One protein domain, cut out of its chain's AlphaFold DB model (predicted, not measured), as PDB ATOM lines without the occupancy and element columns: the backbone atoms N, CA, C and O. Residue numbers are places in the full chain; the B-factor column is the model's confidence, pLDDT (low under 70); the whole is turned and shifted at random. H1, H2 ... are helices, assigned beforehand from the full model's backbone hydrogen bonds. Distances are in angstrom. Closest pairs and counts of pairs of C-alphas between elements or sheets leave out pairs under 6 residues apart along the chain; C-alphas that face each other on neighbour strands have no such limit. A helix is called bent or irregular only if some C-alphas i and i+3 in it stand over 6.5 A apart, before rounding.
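This is residues 87 to 136 of the 225 residues of an uncharacterized protein of Rhizophagus irregularis (strain DAOM 181602 / DAOM 197198 / MUCL 43194) (UniProt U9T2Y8). Two helices make an open V: the long H1 runs one way, the chain turns sharply, and the shorter H2 heads back, the two meeting only near the turn. From there the arms spread, and the far stretches of both, residues 87 to 104 of H1 and residues 125 to 135 of H2, stand free. The printed part has 50 residues with two named helices, H1 then H2, and no named strand; its class is all helix. It is loose, with a radius of gyration of the C-alphas of 14.0 A, and flat, its C-alphas spanning 42 by 25 by 7 A.

H1 comes first, residues 87 to 114, from C-alpha 87 at (-3.788, 57.621, 27.630) to C-alpha 114 at (8.647, 28.614, 51.894), a length of 39.8 A. Residues 115 to 117 follow. H2 holds residues 118 to 135, is 25.8 A long from first to last C-alpha, and ends with C-alpha 135 at (5.812, 36.755, 23.880).

H1 and H2 form a helical hairpin and run opposite ways at a shallow tilt of 27 degrees. They touch through residues 109 to 113 of H1 and 118 to 121 of H2 alone, and their closest C-alphas, those of Val 112 and Tyr 121, are 6.1 A apart. Their centres are 16.8 A apart. In both helices every O i to N i+4 pair is within hydrogen-bond range.

The two C-alphas farthest apart, those of Glu 87 and Asn 116, are 42.8 A from each other. The C-alphas of the first and last printed residues, Glu 87 and Gln 136, are 25.4 A apart. The printed part has no cut, and the link from H1 to H2 is tight. The mean pLDDT of the printed part is 88.3, and residues 87 to 92 are under 70.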
ATOM      1  N   GLU A  87      -5.115  58.040  27.152       57.19
ATOM      2  CA  GLU A  87      -3.788  57.621  27.630       57.19
ATOM      3  C   GLU A  87      -3.730  57.442  29.147       57.19
ATOM      4  O   GLU A  87      -3.117  56.494  29.643       57.19
ATOM      5  N   ILE A  88      -4.424  58.297  29.903       58.16
ATOM      6  CA  ILE A  88      -4.527  58.169  31.360       58.16
ATOM      7  C   ILE A  88      -5.324  56.909  31.728       58.16
ATOM      8  O   ILE A  88      -4.890  56.135  32.576       58.16
ATOM      9  N   THR A  89      -6.436  56.614  31.050       58.38
ATOM     10  CA  THR A  89      -7.188  55.367  31.297       58.38
ATOM     11  C   THR A  89      -6.405  54.130  30.855       58.38
ATOM     12  O   THR A  89      -6.350  53.151  31.600       58.38
ATOM     13  N   LYS A  90      -5.716  54.176  29.704       64.94
ATOM     14  CA  LYS A  90      -4.810  53.103  29.254       64.94
ATOM     15  C   LYS A  90      -3.661  52.877  30.241       64.94
ATOM     16  O   LYS A  90      -3.356  51.730  30.552       64.94
ATOM     17  N   SER A  91      -3.031  53.929  30.759       62.69
ATOM     18  CA  SER A  91      -1.919  53.820  31.717       62.69
ATOM     19  C   SER A  91      -2.376  53.366  33.105       62.69
ATOM     20  O   SER A  91      -1.719  52.511  33.699       62.69
ATOM     21  N   ILE A  92      -3.535  53.829  33.590       68.31
ATOM     22  CA  ILE A  92      -4.179  53.303  34.805       68.31
ATOM     23  C   ILE A  92      -4.495  51.813  34.631       68.31
ATOM     24  O   ILE A  92      -4.188  51.019  35.519       68.31
ATOM     25  N   SER A  93      -5.030  51.408  33.475       79.06
ATOM     26  CA  SER A  93      -5.305  50.003  33.150       79.06
ATOM     27  C   SER A  93      -4.026  49.158  33.120       79.06
ATOM     28  O   SER A  93      -3.978  48.103  33.751       79.06
ATOM     29  N   LYS A  94      -2.947  49.641  32.484       85.56
ATOM     30  CA  LYS A  94      -1.631  48.975  32.482       85.56
ATOM     31  C   LYS A  94      -1.065  48.826  33.896       85.56
ATOM     32  O   LYS A  94      -0.647  47.736  34.273       85.56
ATOM     33  N   LYS A  95      -1.098  49.896  34.698       83.12
ATOM     34  CA  LYS A  95      -0.612  49.887  36.085       83.12
ATOM     35  C   LYS A  95      -1.422  48.935  36.967       83.12
ATOM     36  O   LYS A  95      -0.834  48.228  37.779       83.12
ATOM     37  N   ARG A  96      -2.749  48.899  36.801       89.69
ATOM     38  CA  ARG A  96      -3.627  47.974  37.529       89.69
ATOM     39  C   ARG A  96      -3.307  46.522  37.177       89.69
ATOM     40  O   ARG A  96      -3.023  45.749  38.082       89.69
ATOM     41  N   LYS A  97      -3.257  46.192  35.880       90.19
ATOM     42  CA  LYS A  97      -2.899  44.848  35.391       90.19
ATOM     43  C   LYS A  97      -1.526  44.400  35.899       90.19
ATOM     44  O   LYS A  97      -1.381  43.268  36.346       90.19
ATOM     45  N   PHE A  98      -0.536  45.296  35.880       94.06
ATOM     46  CA  PHE A  98       0.785  45.019  36.445       94.06
ATOM     47  C   PHE A  98       0.709  44.721  37.947       94.06
ATOM     48  O   PHE A  98       1.287  43.741  38.401       94.06
ATOM     49  N   GLY A  99      -0.008  45.544  38.716       91.88
ATOM     50  CA  GLY A  99      -0.145  45.359  40.161       91.88
ATOM     51  C   GLY A  99      -0.819  44.038  40.536       91.88
ATOM     52  O   GLY A  99      -0.344  43.355  41.440       91.88
ATOM     53  N   GLU A 100      -1.882  43.665  39.822       93.38
ATOM     54  CA  GLU A 100      -2.587  42.390  40.003       93.38
ATOM     55  C   GLU A 100      -1.665  41.197  39.704       93.38
ATOM     56  O   GLU A 100      -1.497  40.325  40.557       93.38
ATOM     57  N   LEU A 101      -1.000  41.200  38.540       94.12
ATOM     58  CA  LEU A 101      -0.098  40.119  38.134       94.12
ATOM     59  C   LEU A 101       1.112  39.994  39.070       94.12
ATOM     60  O   LEU A 101       1.454  38.895  39.496       94.12
ATOM     61  N   TRP A 102       1.742  41.117  39.425       95.06
ATOM     62  CA  TRP A 102       2.904  41.138  40.315       95.06
ATOM     63  C   TRP A 102       2.552  40.695  41.734       95.06
ATOM     64  O   TRP A 102       3.296  39.932  42.345       95.06
ATOM     65  N   GLY A 103       1.421  41.163  42.268       95.00
ATOM     66  CA  GLY A 103       0.973  40.805  43.611       95.00
ATOM     67  C   GLY A 103       0.703  39.309  43.744       95.00
ATOM     68  O   GLY A 103       1.220  38.674  44.663       95.00
ATOM     69  N   LEU A 104      -0.059  38.745  42.802       94.62
ATOM     70  CA  LEU A 104      -0.362  37.315  42.773       94.62
ATOM     71  C   LEU A 104       0.890  36.479  42.502       94.62
ATOM     72  O   LEU A 104       1.192  35.580  43.283       94.62
ATOM     73  N   GLY A 105       1.652  36.817  41.458       94.88
ATOM     74  CA  GLY A 105       2.868  36.092  41.093       94.88
ATOM     75  C   GLY A 105       3.876  36.056  42.238       94.88
ATOM     76  O   GLY A 105       4.372  34.991  42.591       94.88
ATOM     77  N   ARG A 106       4.125  37.195  42.898       95.44
ATOM     78  CA  ARG A 106       5.026  37.252  44.057       95.44
ATOM     79  C   ARG A 106       4.544  36.387  45.215       95.44
ATOM     80  O   ARG A 106       5.373  35.743  45.847       95.44
ATOM     81  N   LYS A 107       3.241  36.396  45.515       95.75
ATOM     82  CA  LYS A 107       2.679  35.603  46.615       95.75
ATOM     83  C   LYS A 107       2.891  34.110  46.377       95.75
ATOM     84  O   LYS A 107       3.390  33.437  47.266       95.75
ATOM     85  N   VAL A 108       2.555  33.632  45.180       94.12
ATOM     86  CA  VAL A 108       2.715  32.222  44.803       94.12
ATOM     87  C   VAL A 108       4.192  31.814  44.819       94.12
ATOM     88  O   VAL A 108       4.524  30.778  45.375       94.12
ATOM     89  N   MET A 109       5.091  32.655  44.291       93.69
ATOM     90  CA  MET A 109       6.533  32.375  44.336       93.69
ATOM     91  C   MET A 109       7.061  32.241  45.768       93.69
ATOM     92  O   MET A 109       7.834  31.332  46.044       93.69
ATOM     93  N   VAL A 110       6.655  33.133  46.677       95.06
ATOM     94  CA  VAL A 110       7.075  33.071  48.088       95.06
ATOM     95  C   VAL A 110       6.558  31.796  48.749       95.06
ATOM     96  O   VAL A 110       7.339  31.098  49.378       95.06
ATOM     97  N   ASP A 111       5.278  31.473  48.559       94.69
ATOM     98  CA  ASP A 111       4.642  30.299  49.166       94.69
ATOM     99  C   ASP A 111       5.299  28.986  48.711       94.69
ATOM    100  O   ASP A 111       5.585  28.110  49.520       94.69
ATOM    101  N   VAL A 112       5.627  28.862  47.422       94.38
ATOM    102  CA  VAL A 112       6.316  27.674  46.893       94.38
ATOM    103  C   VAL A 112       7.726  27.518  47.461       94.38
ATOM    104  O   VAL A 112       8.127  26.401  47.785       94.38
ATOM    105  N   ILE A 113       8.456  28.627  47.621       92.94
ATOM    106  CA  ILE A 113       9.800  28.623  48.215       92.94
ATOM    107  C   ILE A 113       9.732  28.283  49.708       92.94
ATOM    108  O   ILE A 113      10.532  27.492  50.188       92.94
ATOM    109  N   GLU A 114       8.788  28.862  50.453       93.38
ATOM    110  CA  GLU A 114       8.647  28.614  51.894       93.38
ATOM    111  C   GLU A 114       8.220  27.171  52.198       93.38
ATOM    112  O   GLU A 114       8.674  26.596  53.186       93.38
ATOM    113  N   ASN A 115       7.396  26.571  51.334       92.25
ATOM    114  CA  ASN A 115       6.919  25.198  51.496       92.25
ATOM    115  C   ASN A 115       7.862  24.133  50.894       92.25
ATOM    116  O   ASN A 115       7.526  22.952  50.959       92.25
ATOM    117  N   ASN A 116       9.007  24.514  50.302       88.19
ATOM    118  CA  ASN A 116       9.947  23.611  49.610       88.19
ATOM    119  C   ASN A 116       9.253  22.624  48.640       88.19
ATOM    120  O   ASN A 116       9.647  21.464  48.506       88.19
ATOM    121  N   ASN A 117       8.188  23.073  47.965       90.00
ATOM    122  CA  ASN A 117       7.428  22.224  47.051       90.00
ATOM    123  C   ASN A 117       8.033  22.281  45.641       90.00
ATOM    124  O   ASN A 117       7.657  23.114  44.812       90.00
ATOM    125  N   GLU A 118       8.984  21.383  45.386       90.81
ATOM    126  CA  GLU A 118       9.741  21.313  44.128       90.81
ATOM    127  C   GLU A 118       8.873  21.012  42.898       90.81
ATOM    128  O   GLU A 118       9.171  21.469  41.790       90.81
ATOM    129  N   ASP A 119       7.771  20.281  43.072       91.00
ATOM    130  CA  ASP A 119       6.862  19.963  41.970       91.00
ATOM    131  C   ASP A 119       6.111  21.216  41.513       91.00
ATOM    132  O   ASP A 119       6.145  21.568  40.332       91.00
ATOM    133  N   THR A 120       5.530  21.965  42.453       90.62
ATOM    134  CA  THR A 120       4.860  23.237  42.143       90.62
ATOM    135  C   THR A 120       5.848  24.295  41.644       90.62
ATOM    136  O   THR A 120       5.508  25.106  40.781       90.62
ATOM    137  N   TYR A 121       7.093  24.287  42.132       93.94
ATOM    138  CA  TYR A 121       8.153  25.152  41.610       93.94
ATOM    139  C   TYR A 121       8.424  24.888  40.126       93.94
ATOM    140  O   TYR A 121       8.415  25.821  39.316       93.94
ATOM    141  N   ARG A 122       8.599  23.616  39.753       93.25
ATOM    142  CA  ARG A 122       8.839  23.211  38.365       93.25
ATOM    143  C   ARG A 122       7.670  23.583  37.455       93.25
ATOM    144  O   ARG A 122       7.900  24.174  36.400       93.25
ATOM    145  N   GLU A 123       6.435  23.338  37.887       94.19
ATOM    146  CA  GLU A 123       5.229  23.736  37.147       94.19
ATOM    147  C   GLU A 123       5.183  25.251  36.885       94.19
ATOM    148  O   GLU A 123       4.927  25.695  35.762       94.19
ATOM    149  N   LEU A 124       5.490  26.074  37.894       94.00
ATOM    150  CA  LEU A 124       5.537  27.530  37.732       94.00
ATOM    151  C   LEU A 124       6.620  27.964  36.743       94.00
ATOM    152  O   LEU A 124       6.374  28.840  35.906       94.00
ATOM    153  N   CYS A 125       7.802  27.350  36.801       93.19
ATOM    154  CA  CYS A 125       8.870  27.603  35.838       93.19
ATOM    155  C   CYS A 125       8.427  27.280  34.403       93.19
ATOM    156  O   CYS A 125       8.642  28.094  33.501       93.19
ATOM    157  N   GLU A 126       7.764  26.146  34.180       94.44
ATOM    158  CA  GLU A 126       7.251  25.756  32.861       94.44
ATOM    159  C   GLU A 126       6.207  26.741  32.323       94.44
ATOM    160  O   GLU A 126       6.248  27.119  31.143       94.44
ATOM    161  N   VAL A 127       5.309  27.222  33.187       94.62
ATOM    162  CA  VAL A 127       4.324  28.251  32.834       94.62
ATOM    163  C   VAL A 127       5.022  29.550  32.422       94.62
ATOM    164  O   VAL A 127       4.706  30.104  31.363       94.62
ATOM    165  N   PHE A 128       5.999  30.027  33.198       93.88
ATOM    166  CA  PHE A 128       6.734  31.254  32.868       93.88
ATOM    167  C   PHE A 128       7.516  31.131  31.557       93.88
ATOM    168  O   PHE A 128       7.438  32.031  30.716       93.88
ATOM    169  N   LEU A 129       8.200  30.007  31.333       92.94
ATOM    170  CA  LEU A 129       8.916  29.735  30.083       92.94
ATOM    171  C   LEU A 129       7.961  29.682  28.884       92.94
ATOM    172  O   LEU A 129       8.260  30.224  27.818       92.94
ATOM    173  N   SER A 130       6.788  29.072  29.054       94.00
ATOM    174  CA  SER A 130       5.760  28.997  28.012       94.00
ATOM    175  C   SER A 130       5.220  30.377  27.638       94.00
ATOM    176  O   SER A 130       5.043  30.679  26.456       94.00
ATOM    177  N   ILE A 131       4.991  31.243  28.629       92.38
ATOM    178  CA  ILE A 131       4.574  32.631  28.406       92.38
ATOM    179  C   ILE A 131       5.687  33.414  27.702       92.38
ATOM    180  O   ILE A 131       5.411  34.113  26.728       92.38
ATOM    181  N   GLN A 132       6.943  33.261  28.131       91.31
ATOM    182  CA  GLN A 132       8.084  33.930  27.507       91.31
ATOM    183  C   GLN A 132       8.216  33.546  26.029       91.31
ATOM    184  O   GLN A 132       8.324  34.430  25.186       91.31
ATOM    185  N   LYS A 133       8.118  32.252  25.696       92.25
ATOM    186  CA  LYS A 133       8.142  31.764  24.306       92.25
ATOM    187  C   LYS A 133       7.021  32.359  23.451       92.25
ATOM    188  O   LYS A 133       7.262  32.703  22.301       92.25
ATOM    189  N   LYS A 134       5.811  32.508  24.002       90.75
ATOM    190  CA  LYS A 134       4.667  33.124  23.301       90.75
ATOM    191  C   LYS A 134       4.839  34.628  23.071       90.75
ATOM    192  O   LYS A 134       4.254  35.159  22.133       90.75
ATOM    193  N   LEU A 135       5.588  35.307  23.940       86.50
ATOM    194  CA  LEU A 135       5.812  36.755  23.880       86.50
ATOM    195  C   LEU A 135       7.048  37.150  23.062       86.50
ATOM    196  O   LEU A 135       7.185  38.327  22.732       86.50
ATOM    197  N   GLN A 136       7.930  36.206  22.720       80.62
ATOM    198  CA  GLN A 136       9.000  36.459  21.758       80.62
ATOM    199  C   GLN A 136       8.389  36.700  20.366       80.62
ATOM    200  O   GLN A 136       7.618  35.862  19.887       80.62
TER     201      GLN A 136